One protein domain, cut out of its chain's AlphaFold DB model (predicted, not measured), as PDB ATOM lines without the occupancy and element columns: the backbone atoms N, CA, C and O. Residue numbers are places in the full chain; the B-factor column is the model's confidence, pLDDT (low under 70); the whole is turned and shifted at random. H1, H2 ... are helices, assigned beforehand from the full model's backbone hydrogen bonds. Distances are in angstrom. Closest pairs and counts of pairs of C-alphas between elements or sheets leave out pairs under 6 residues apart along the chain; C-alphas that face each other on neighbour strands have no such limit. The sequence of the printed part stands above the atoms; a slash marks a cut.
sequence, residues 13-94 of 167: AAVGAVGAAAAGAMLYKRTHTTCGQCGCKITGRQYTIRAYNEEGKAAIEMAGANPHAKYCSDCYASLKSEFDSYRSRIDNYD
ATOM      1  N   ALA A  13      35.407 -47.906 -45.901       41.47
ATOM      2  CA  ALA A  13      35.512 -46.482 -45.613       41.47
ATOM      3  C   ALA A  13      34.229 -46.019 -44.924       41.47
ATOM      4  O   ALA A  13      33.150 -46.035 -45.520       41.47
ATOM      5  N   ALA A  14      34.352 -45.546 -43.682       35.09
ATOM      6  CA  ALA A  14      33.355 -44.658 -43.106       35.09
ATOM      7  C   ALA A  14      33.468 -43.309 -43.815       35.09
ATOM      8  O   ALA A  14      34.175 -42.406 -43.370       35.09
ATOM      9  N   VAL A  15      32.775 -43.162 -44.939       40.19
ATOM     10  CA  VAL A  15      32.536 -41.829 -45.481       40.19
ATOM     11  C   VAL A  15      31.444 -41.222 -44.609       40.19
ATOM     12  O   VAL A  15      30.258 -41.473 -44.815       40.19
ATOM     13  N   GLY A  16      31.845 -40.457 -43.592       35.09
ATOM     14  CA  GLY A  16      30.943 -39.494 -42.974       35.09
ATOM     15  C   GLY A  16      30.436 -38.596 -44.096       35.09
ATOM     16  O   GLY A  16      31.203 -37.816 -44.658       35.09
ATOM     17  N   ALA A  17      29.188 -38.780 -44.518       35.47
ATOM     18  CA  ALA A  17      28.644 -38.017 -45.628       35.47
ATOM     19  C   ALA A  17      28.444 -36.564 -45.171       35.47
ATOM     20  O   ALA A  17      27.478 -36.248 -44.488       35.47
ATOM     21  N   VAL A  18      29.431 -35.737 -45.517       37.47
ATOM     22  CA  VAL A  18      29.401 -34.299 -45.811       37.47
ATOM     23  C   VAL A  18      28.392 -33.465 -45.007       37.47
ATOM     24  O   VAL A  18      27.229 -33.312 -45.370       37.47
ATOM     25  N   GLY A  19      28.915 -32.812 -43.975       26.66
ATOM     26  CA  GLY A  19      28.413 -31.564 -43.406       26.66
ATOM     27  C   GLY A  19      29.618 -30.829 -42.823       26.66
ATOM     28  O   GLY A  19      30.348 -31.409 -42.029       26.66
ATOM     29  N   ALA A  20      29.903 -29.632 -43.323       34.09
ATOM     30  CA  ALA A  20      31.167 -28.911 -43.195       34.09
ATOM     31  C   ALA A  20      31.631 -28.613 -41.761       34.09
ATOM     32  O   ALA A  20      30.867 -28.052 -40.991       34.09
ATOM     33  N   ALA A  21      32.920 -28.801 -41.466       33.75
ATOM     34  CA  ALA A  21      33.644 -27.856 -40.607       33.75
ATOM     35  C   ALA A  21      35.163 -27.959 -40.874       33.75
ATOM     36  O   ALA A  21      35.720 -29.033 -40.694       33.75
ATOM     37  N   ALA A  22      35.918 -26.945 -41.319       32.25
ATOM     38  CA  ALA A  22      35.755 -25.504 -41.105       32.25
ATOM     39  C   ALA A  22      35.197 -25.238 -39.706       32.25
ATOM     40  O   ALA A  22      33.991 -25.124 -39.527       32.25
ATOM     41  N   ALA A  23      36.087 -25.256 -38.713       35.94
ATOM     42  CA  ALA A  23      35.788 -24.917 -37.329       35.94
ATOM     43  C   ALA A  23      34.761 -23.772 -37.252       35.94
ATOM     44  O   ALA A  23      35.051 -22.638 -37.620       35.94
ATOM     45  N   GLY A  24      33.536 -24.097 -36.846       26.98
ATOM     46  CA  GLY A  24      32.427 -23.152 -36.857       26.98
ATOM     47  C   GLY A  24      31.089 -23.875 -36.770       26.98
ATOM     48  O   GLY A  24      30.636 -24.459 -37.743       26.98
ATOM     49  N   ALA A  25      30.508 -23.873 -35.569       37.88
ATOM     50  CA  ALA A  25      29.104 -24.147 -35.238       37.88
ATOM     51  C   ALA A  25      28.236 -24.842 -36.320       37.88
ATOM     52  O   ALA A  25      27.610 -24.181 -37.148       37.88
ATOM     53  N   MET A  26      28.105 -26.174 -36.273       35.16
ATOM     54  CA  MET A  26      27.122 -26.882 -37.106       35.16
ATOM     55  C   MET A  26      25.763 -26.985 -36.404       35.16
ATOM     56  O   MET A  26      25.571 -27.778 -35.482       35.16
ATOM     57  N   LEU A  27      24.797 -26.205 -36.895       31.86
ATOM     58  CA  LEU A  27      23.363 -26.423 -36.698       31.86
ATOM     59  C   LEU A  27      22.994 -27.844 -37.159       31.86
ATOM     60  O   LEU A  27      22.975 -28.138 -38.355       31.86
ATOM     61  N   TYR A  28      22.691 -28.731 -36.209       40.81
ATOM     62  CA  TYR A  28      22.180 -30.076 -36.478       40.81
ATOM     63  C   TYR A  28      20.803 -29.985 -37.158       40.81
ATOM     64  O   TYR A  28      19.772 -29.860 -36.496       40.81
ATOM     65  N   LYS A  29      20.750 -30.057 -38.496       40.66
ATOM     66  CA  LYS A  29      19.486 -30.303 -39.207       40.66
ATOM     67  C   LYS A  29      18.975 -31.687 -38.797       40.66
ATOM     68  O   LYS A  29      19.620 -32.691 -39.095       40.66
ATOM     69  N   ARG A  30      17.809 -31.741 -38.136       42.22
ATOM     70  CA  ARG A  30      17.053 -32.984 -37.897       42.22
ATOM     71  C   ARG A  30      16.815 -33.669 -39.241       42.22
ATOM     72  O   ARG A  30      15.959 -33.254 -40.015       42.22
ATOM     73  N   THR A  31      17.584 -34.707 -39.521       51.53
ATOM     74  CA  THR A  31      17.319 -35.621 -40.627       51.53
ATOM     75  C   THR A  31      16.419 -36.728 -40.087       51.53
ATOM     76  O   THR A  31      16.719 -37.348 -39.071       51.53
ATOM     77  N   HIS A  32      15.272 -36.968 -40.727       59.72
ATOM     78  CA  HIS A  32      14.355 -38.066 -40.385       59.72
ATOM     79  C   HIS A  32      14.878 -39.411 -40.915       59.72
ATOM     80  O   HIS A  32      14.143 -40.188 -41.513       59.72
ATOM     81  N   THR A  33      16.171 -39.672 -40.751       73.50
ATOM     82  CA  THR A  33      16.798 -40.903 -41.222       73.50
ATOM     83  C   THR A  33      16.726 -41.941 -40.114       73.50
ATOM     84  O   THR A  33      17.198 -41.706 -39.000       73.50
ATOM     85  N   THR A  34      16.122 -43.086 -40.402       82.88
ATOM     86  CA  THR A  34      16.137 -44.252 -39.522       82.88
ATOM     87  C   THR A  34      17.374 -45.092 -39.800       82.88
ATOM     88  O   THR A  34      17.850 -45.190 -40.932       82.88
ATOM     89  N   CYS A  35      17.935 -45.672 -38.749       80.31
ATOM     90  CA  CYS A  35      19.047 -46.591 -38.887       80.31
ATOM     91  C   CYS A  35      18.563 -47.922 -39.472       80.31
ATOM     92  O   CYS A  35      17.575 -48.483 -39.004       80.31
ATOM     93  N   GLY A  36      19.297 -48.436 -40.459       80.00
ATOM     94  CA  GLY A  36      18.978 -49.683 -41.155       80.00
ATOM     95  C   GLY A  36      19.106 -50.959 -40.322       80.00
ATOM     96  O   GLY A  36      18.681 -51.997 -40.805       80.00
ATOM     97  N   GLN A  37      19.657 -50.883 -39.102       81.62
ATOM     98  CA  GLN A  37      19.777 -52.024 -38.182       81.62
ATOM     99  C   GLN A  37      18.733 -51.967 -37.056       81.62
ATOM    100  O   GLN A  37      17.881 -52.837 -36.946       81.62
ATOM    101  N   CYS A  38      18.783 -50.922 -36.216       83.81
ATOM    102  CA  CYS A  38      17.914 -50.770 -35.036       83.81
ATOM    103  C   CYS A  38      16.541 -50.146 -35.350       83.81
ATOM    104  O   CYS A  38      15.704 -50.053 -34.455       83.81
ATOM    105  N   GLY A  39      16.336 -49.562 -36.538       82.69
ATOM    106  CA  GLY A  39      15.162 -48.728 -36.846       82.69
ATOM    107  C   GLY A  39      15.116 -47.381 -36.103       82.69
ATOM    108  O   GLY A  39      14.208 -46.576 -36.309       82.69
ATOM    109  N   CYS A  40      16.103 -47.100 -35.251       82.69
ATOM    110  CA  CYS A  40      16.155 -45.908 -34.419       82.69
ATOM    111  C   CYS A  40      16.412 -44.631 -35.243       82.69
ATOM    112  O   CYS A  40      17.140 -44.649 -36.239       82.69
ATOM    113  N   LYS A  41      15.793 -43.504 -34.856       82.31
ATOM    114  CA  LYS A  41      15.983 -42.210 -35.538       82.31
ATOM    115  C   LYS A  41      17.394 -41.688 -35.276       82.31
ATOM    116  O   LYS A  41      17.781 -41.509 -34.123       82.31
ATOM    117  N   ILE A  42      18.143 -41.396 -36.334       78.12
ATOM    118  CA  ILE A  42      19.504 -40.876 -36.226       78.12
ATOM    119  C   ILE A  42      19.436 -39.368 -35.989       78.12
ATOM    120  O   ILE A  42      19.160 -38.588 -36.895       78.12
ATOM    121  N   THR A  43      19.698 -38.950 -34.756       70.88
ATOM    122  CA  THR A  43      19.793 -37.531 -34.374       70.88
ATOM    123  C   THR A  43      21.210 -36.968 -34.542       70.88
ATOM    124  O   THR A  43      21.390 -35.753 -34.521       70.88
ATOM    125  N   GLY A  44      22.203 -37.851 -34.706       70.44
ATOM    126  CA  GLY A  44      23.636 -37.558 -34.741       70.44
ATOM    127  C   GLY A  44      24.290 -37.703 -36.124       70.44
ATOM    128  O   GLY A  44      23.647 -37.573 -37.164       70.44
ATOM    129  N   ARG A  45      25.600 -37.999 -36.132       75.81
ATOM    130  CA  ARG A  45      26.330 -38.370 -37.359       75.81
ATOM    131  C   ARG A  45      25.752 -39.659 -37.949       75.81
ATOM    132  O   ARG A  45      25.439 -40.593 -37.215       75.81
ATOM    133  N   GLN A  46      25.651 -39.696 -39.273       77.62
ATOM    134  CA  GLN A  46      25.206 -40.865 -40.023       77.62
ATOM    135  C   GLN A  46      26.410 -41.596 -40.609       77.62
ATOM    136  O   GLN A  46      27.285 -40.969 -41.212       77.62
ATOM    137  N   TYR A  47      26.417 -42.918 -40.485       79.62
ATOM    138  CA  TYR A  47      27.467 -43.771 -41.033       79.62
ATOM    139  C   TYR A  47      26.928 -44.589 -42.206       79.62
ATOM    140  O   TYR A  47      25.780 -45.027 -42.197       79.62
ATOM    141  N   THR A  48      27.756 -44.784 -43.228       77.50
ATOM    142  CA  THR A  48      27.496 -45.719 -44.331       77.50
ATOM    143  C   THR A  48      28.591 -46.754 -44.376       77.50
ATOM    144  O   THR A  48      29.761 -46.412 -44.199       77.50
ATOM    145  N   ILE A  49      28.211 -47.983 -44.691       78.06
ATOM    146  CA  ILE A  49      29.142 -49.076 -44.931       78.06
ATOM    147  C   ILE A  49      29.237 -49.255 -46.444       78.06
ATOM    148  O   ILE A  49      28.222 -49.307 -47.132       78.06
ATOM    149  N   ARG A  50      30.460 -49.287 -46.970       75.38
ATOM    150  CA  ARG A  50      30.739 -49.537 -48.386       75.38
ATOM    151  C   ARG A  50      31.848 -50.567 -48.488       75.38
ATOM    152  O   ARG A  50      32.829 -50.455 -47.756       75.38
ATOM    153  N   ALA A  51      31.685 -51.504 -49.413       74.69
ATOM    154  CA  ALA A  51      32.726 -52.427 -49.833       74.69
ATOM    155  C   ALA A  51      33.278 -51.990 -51.193       74.69
ATOM    156  O   ALA A  51      32.529 -51.528 -52.054       74.69
ATOM    157  N   TYR A  52      34.587 -52.147 -51.370       78.06
ATOM    158  CA  TYR A  52      35.300 -51.790 -52.602       78.06
ATOM    159  C   TYR A  52      35.878 -53.008 -53.332       78.06
ATOM    160  O   TYR A  52      36.428 -52.870 -54.419       78.06
ATOM    161  N   ASN A  53      35.760 -54.186 -52.727       80.56
ATOM    162  CA  ASN A  53      36.279 -55.460 -53.202       80.56
ATOM    163  C   ASN A  53      35.344 -56.596 -52.767       80.56
ATOM    164  O   ASN A  53      34.440 -56.398 -51.948       80.56
ATOM    165  N   GLU A  54      35.554 -57.779 -53.332       84.19
ATOM    166  CA  GLU A  54      34.722 -58.957 -53.078       84.19
ATOM    167  C   GLU A  54      34.773 -59.416 -51.623       84.19
ATOM    168  O   GLU A  54      33.724 -59.676 -51.039       84.19
ATOM    169  N   GLU A  55      35.949 -59.413 -50.985       83.38
ATOM    170  CA  GLU A  55      36.044 -59.784 -49.570       83.38
ATOM    171  C   GLU A  55      35.249 -58.827 -48.662       83.38
ATOM    172  O   GLU A  55      34.647 -59.254 -47.677       83.38
ATOM    173  N   GLY A  56      35.175 -57.540 -49.019       79.25
ATOM    174  CA  GLY A  56      34.347 -56.566 -48.317       79.25
ATOM    175  C   GLY A  56      32.851 -56.810 -48.526       79.25
ATOM    176  O   GLY A  56      32.080 -56.639 -47.581       79.25
ATOM    177  N   LYS A  57      32.434 -57.218 -49.736       83.69
ATOM    178  CA  LYS A  57      31.034 -57.574 -50.036       83.69
ATOM    179  C   LYS A  57      30.612 -58.796 -49.214       83.69
ATOM    180  O   LYS A  57      29.595 -58.719 -48.531       83.69
ATOM    181  N   ALA A  58      31.437 -59.846 -49.203       84.12
ATOM    182  CA  ALA A  58      31.202 -61.052 -48.411       84.12
ATOM    183  C   ALA A  58      31.066 -60.730 -46.915       84.12
ATOM    184  O   ALA A  58      30.171 -61.225 -46.239       84.12
ATOM    185  N   ALA A  59      31.902 -59.836 -46.383       83.75
ATOM    186  CA  ALA A  59      31.828 -59.493 -44.967       83.75
ATOM    187  C   ALA A  59      30.627 -58.585 -44.632       83.75
ATOM    188  O   ALA A  59      30.074 -58.706 -43.542       83.75
ATOM    189  N   ILE A  60      30.166 -57.727 -45.558       82.88
ATOM    190  CA  ILE A  60      28.882 -57.001 -45.424       82.88
ATOM    191  C   ILE A  60      27.708 -57.979 -45.363       82.88
ATOM    192  O   ILE A  60      26.839 -57.821 -44.506       82.88
ATOM    193  N   GLU A  61      27.700 -58.977 -46.247       84.94
ATOM    194  CA  GLU A  61      26.682 -60.029 -46.277       84.94
ATOM    195  C   GLU A  61      26.676 -60.832 -44.972       84.94
ATOM    196  O   GLU A  61      25.627 -60.963 -44.343       84.94
ATOM    197  N   MET A  62      27.849 -61.270 -44.505       82.81
ATOM    198  CA  MET A  62      27.998 -62.004 -43.243       82.81
ATOM    199  C   MET A  62      27.561 -61.195 -42.018       82.81
ATOM    200  O   MET A  62      26.996 -61.754 -41.083       82.81
ATOM    201  N   ALA A  63      27.781 -59.878 -42.020       83.50
ATOM    202  CA  ALA A  63      27.293 -58.983 -40.969       83.50
ATOM    203  C   ALA A  63      25.780 -58.684 -41.070       83.50
ATOM    204  O   ALA A  63      25.234 -57.954 -40.240       83.50
ATOM    205  N   GLY A  64      25.095 -59.153 -42.121       82.50
ATOM    206  CA  GLY A  64      23.701 -58.801 -42.404       82.50
ATOM    207  C   GLY A  64      23.492 -57.301 -42.636       82.50
ATOM    208  O   GLY A  64      22.400 -56.775 -42.409       82.50
ATOM    209  N   ALA A  65      24.539 -56.580 -43.045       82.38
ATOM    210  CA  ALA A  65      24.489 -55.140 -43.225       82.38
ATOM    211  C   ALA A  65      23.970 -54.784 -44.627       82.38
ATOM    212  O   ALA A  65      24.408 -55.316 -45.640       82.38
ATOM    213  N   ASN A  66      23.062 -53.816 -44.708       80.62
ATOM    214  CA  ASN A  66      22.622 -53.225 -45.960       80.62
ATOM    215  C   ASN A  66      23.582 -52.088 -46.390       80.62
ATOM    216  O   ASN A  66      23.599 -51.024 -45.758       80.62
ATOM    217  N   PRO A  67      24.333 -52.240 -47.500       72.88
ATOM    218  CA  PRO A  67      25.305 -51.242 -47.964       72.88
ATOM    219  C   PRO A  67      24.666 -49.917 -48.421       72.88
ATOM    220  O   PRO A  67      25.346 -48.896 -48.542       72.88
ATOM    221  N   HIS A  68      23.354 -49.901 -48.662       78.25
ATOM    222  CA  HIS A  68      22.606 -48.704 -49.049       78.25
ATOM    223  C   HIS A  68      21.954 -47.991 -47.855       78.25
ATOM    224  O   HIS A  68      21.445 -46.878 -48.007       78.25
ATOM    225  N   ALA A  69      21.985 -48.593 -46.663       80.75
ATOM    226  CA  ALA A  69      21.389 -48.018 -45.467       80.75
ATOM    227  C   ALA A  69      22.318 -47.024 -44.751       80.75
ATOM    228  O   ALA A  69      23.525 -46.931 -44.992       80.75
ATOM    229  N   LYS A  70      21.721 -46.255 -43.837       83.44
ATOM    230  CA  LYS A  70      22.434 -45.395 -42.888       83.44
ATOM    231  C   LYS A  70      22.418 -46.041 -41.511       83.44
ATOM    232  O   LYS A  70      21.423 -46.648 -41.122       83.44
ATOM    233  N   TYR A  71      23.494 -45.869 -40.756       79.19
ATOM    234  CA  TYR A  71      23.664 -46.459 -39.434       79.19
ATOM    235  C   TYR A  71      23.862 -45.381 -38.373       79.19
ATOM    236  O   TYR A  71      24.524 -44.367 -38.625       79.19
ATOM    237  N   CYS A  72      23.267 -45.588 -37.193       83.69
ATOM    238  CA  CYS A  72      23.588 -44.798 -36.008       83.69
ATOM    239  C   CYS A  72      24.985 -45.176 -35.489       83.69
ATOM    240  O   CYS A  72      25.553 -46.188 -35.899       83.69
ATOM    241  N   SER A  73      25.539 -44.359 -34.591       80.88
ATOM    242  CA  SER A  73      26.894 -44.572 -34.067       80.88
ATOM    243  C   SER A  73      27.055 -45.926 -33.376       80.88
ATOM    244  O   SER A  73      28.060 -46.593 -33.597       80.88
ATOM    245  N   ASP A  74      26.058 -46.347 -32.597       82.56
ATOM    246  CA  ASP A  74      26.142 -47.571 -31.795       82.56
ATOM    247  C   ASP A  74      26.064 -48.821 -32.680       82.56
ATOM    248  O   ASP A  74      26.917 -49.703 -32.590       82.56
ATOM    249  N   CYS A  75      25.110 -48.861 -33.622       83.31
ATOM    250  CA  CYS A  75      25.029 -49.951 -34.597       83.31
ATOM    251  C   CYS A  75      26.266 -49.999 -35.495       83.31
ATOM    252  O   CYS A  75      26.757 -51.080 -35.800       83.31
ATOM    253  N   TYR A  76      26.797 -48.840 -35.898       82.25
ATOM    254  CA  TYR A  76      28.029 -48.795 -36.676       82.25
ATOM    255  C   TYR A  76      29.233 -49.313 -35.878       82.25
ATOM    256  O   TYR A  76      30.044 -50.046 -36.433       82.25
ATOM    257  N   ALA A  77      29.355 -48.981 -34.589       81.19
ATOM    258  CA  ALA A  77      30.436 -49.477 -33.738       81.19
ATOM    259  C   ALA A  77      30.379 -51.004 -33.560       81.19
ATOM    260  O   ALA A  77      31.416 -51.659 -33.657       81.19
ATOM    261  N   SER A  78      29.179 -51.568 -33.382       80.94
ATOM    262  CA  SER A  78      28.977 -53.023 -33.326       80.94
ATOM    263  C   SER A  78      29.390 -53.694 -34.637       80.94
ATOM    264  O   SER A  78      30.232 -54.589 -34.635       80.94
ATOM    265  N   LEU A  79      28.878 -53.199 -35.770       80.69
ATOM    266  CA  LEU A  79      29.217 -53.724 -37.096       80.69
ATOM    267  C   LEU A  79      30.710 -53.582 -37.401       80.69
ATOM    268  O   LEU A  79      31.310 -54.464 -38.003       80.69
ATOM    269  N   LYS A  80      31.343 -52.495 -36.953       80.75
ATOM    270  CA  LYS A  80      32.786 -52.307 -37.099       80.75
ATOM    271  C   LYS A  80      33.573 -53.392 -36.364       80.75
ATOM    272  O   LYS A  80      34.519 -53.914 -36.938       80.75
ATOM    273  N   SER A  81      33.171 -53.755 -35.146       79.44
ATOM    274  CA  SER A  81      33.815 -54.846 -34.408       79.44
ATOM    275  C   SER A  81      33.697 -56.186 -35.144       79.44
ATOM    276  O   SER A  81      34.643 -56.971 -35.137       79.44
ATOM    277  N   GLU A  82      32.564 -56.451 -35.799       81.06
ATOM    278  CA  GLU A  82      32.394 -57.640 -36.643       81.06
ATOM    279  C   GLU A  82      33.278 -57.582 -37.894       81.06
ATOM    280  O   GLU A  82      33.990 -58.541 -38.192       81.06
ATOM    281  N   PHE A  83      33.320 -56.441 -38.589       82.62
ATOM    282  CA  PHE A  83      34.209 -56.256 -39.739       82.62
ATOM    283  C   PHE A  83      35.686 -56.395 -39.373       82.62
ATOM    284  O   PHE A  83      36.451 -56.940 -40.167       82.62
ATOM    285  N   ASP A  84      36.098 -55.948 -38.186       80.75
ATOM    286  CA  ASP A  84      37.467 -56.124 -37.698       80.75
ATOM    287  C   ASP A  84      37.788 -57.620 -37.471       80.75
ATOM    288  O   ASP A  84      38.885 -58.074 -37.807       80.75
ATOM    289  N   SER A  85      36.816 -58.417 -37.008       81.25
ATOM    290  CA  SER A  85      36.933 -59.882 -36.929       81.25
ATOM    291  C   SER A  85      37.065 -60.524 -38.317       81.25
ATOM    292  O   SER A  85      37.995 -61.300 -38.555       81.25
ATOM    293  N   TYR A  86      36.214 -60.154 -39.280       83.31
ATOM    294  CA  TYR A  86      36.320 -60.662 -40.655       83.31
ATOM    295  C   TYR A  86      37.627 -60.247 -41.327       83.31
ATOM    296  O   TYR A  86      38.234 -61.045 -42.036       83.31
ATOM    297  N   ARG A  87      38.117 -59.035 -41.054       80.50
ATOM    298  CA  ARG A  87      39.428 -58.580 -41.519       80.50
ATOM    299  C   ARG A  87      40.549 -59.465 -40.991       80.50
ATOM    300  O   ARG A  87      41.423 -59.837 -41.763       80.50
ATOM    301  N   SER A  88      40.499 -59.863 -39.721       81.31
ATOM    302  CA  SER A  88      41.472 -60.810 -39.173       81.31
ATOM    303  C   SER A  88      41.435 -62.160 -39.900       81.31
ATOM    304  O   SER A  88      42.487 -62.739 -40.166       81.31
ATOM    305  N   ARG A  89      40.253 -62.647 -40.299       82.06
ATOM    306  CA  ARG A  89      40.139 -63.865 -41.123       82.06
ATOM    307  C   ARG A  89      40.709 -63.666 -42.526       82.06
ATOM    308  O   ARG A  89      41.469 -64.508 -42.990       82.06
ATOM    309  N   ILE A  90      40.407 -62.532 -43.164       84.38
ATOM    310  CA  ILE A  90      40.966 -62.142 -44.469       84.38
ATOM    311  C   ILE A  90      42.492 -62.096 -44.412       84.38
ATOM    312  O   ILE A  90      43.134 -62.546 -45.350       84.38
ATOM    313  N   ASP A  91      43.076 -61.566 -43.340       82.19
ATOM    314  CA  ASP A  91      44.530 -61.501 -43.175       82.19
ATOM    315  C   ASP A  91      45.139 -62.899 -42.937       82.19
ATOM    316  O   ASP A  91      46.266 -63.156 -43.353       82.19
ATOM    317  N   ASN A  92      44.363 -63.832 -42.375       83.81
ATOM    318  CA  ASN A  92      44.731 -65.237 -42.160       83.81
ATOM    319  C   ASN A  92      44.278 -66.190 -43.288       83.81
ATOM    320  O   ASN A  92      44.289 -67.411 -43.099       83.81
ATOM    321  N   TYR A  93      43.921 -65.671 -44.472       84.00
ATOM    322  CA  TYR A  93      43.460 -66.479 -45.614       84.00
ATOM    323  C   TYR A  93      44.469 -67.543 -46.067       84.00
ATOM    324  O   TYR A  93      44.107 -68.478 -46.777       84.00
ATOM    325  N   ASP A  94      45.741 -67.421 -45.677       84.62
ATOM    326  CA  ASP A  94      46.761 -68.407 -46.021       84.62
ATOM    327  C   ASP A  94      46.518 -69.782 -45.377       84.62
ATOM    328  O   ASP A  94      47.021 -70.783 -45.887       84.62
TER     329      ASP A  94
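Overview. This is residues 13 to 94 of the 167 residues of an uncharacterized protein of uncultured Lachnospira sp (UniProt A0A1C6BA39). The domain has little regular structure: a long helix, H2, with the shorter H1 packed at a steep angle on its later part, and a long looping stretch, residues 13 to 53, whose residues 20 to 26 stick out. The printed part has 82 residues, 28 of them in two named helices, H1 then H2, with no named strand; the class is all helix. It is only just loose, close to compact, with a radius of gyration of the C-alphas of 14.5 A, and elongated, spanning 49 by 29 by 17 A.

Arrangement. H2, residues 73 to 91, touches H1, residues 54 to 62, with its residues 83 to 90 alone. Their closest C-alphas, of Tyr 86 and Ala 59, are 6.3 A apart. They run opposite ways at a steep tilt of 51 degrees. In both helices every O i to N i+4 pair is within hydrogen-bond range.

Along the chain. H2 is 26.1 A long, from C-alpha 73 at (26.894, -44.572, -34.067) to C-alpha 91 at (44.530, -61.501, -43.175). H1 measures 12.3 A and begins at C-alpha 54, (34.722, -58.957, -53.078).

Size, cuts and confidence. The two C-alphas farthest apart, of Leu 27 and Asp 94, are 49.0 A apart. The printed part has no cut, and the link from H1 to H2 is short. Residues 13 to 32 have pLDDT under 70.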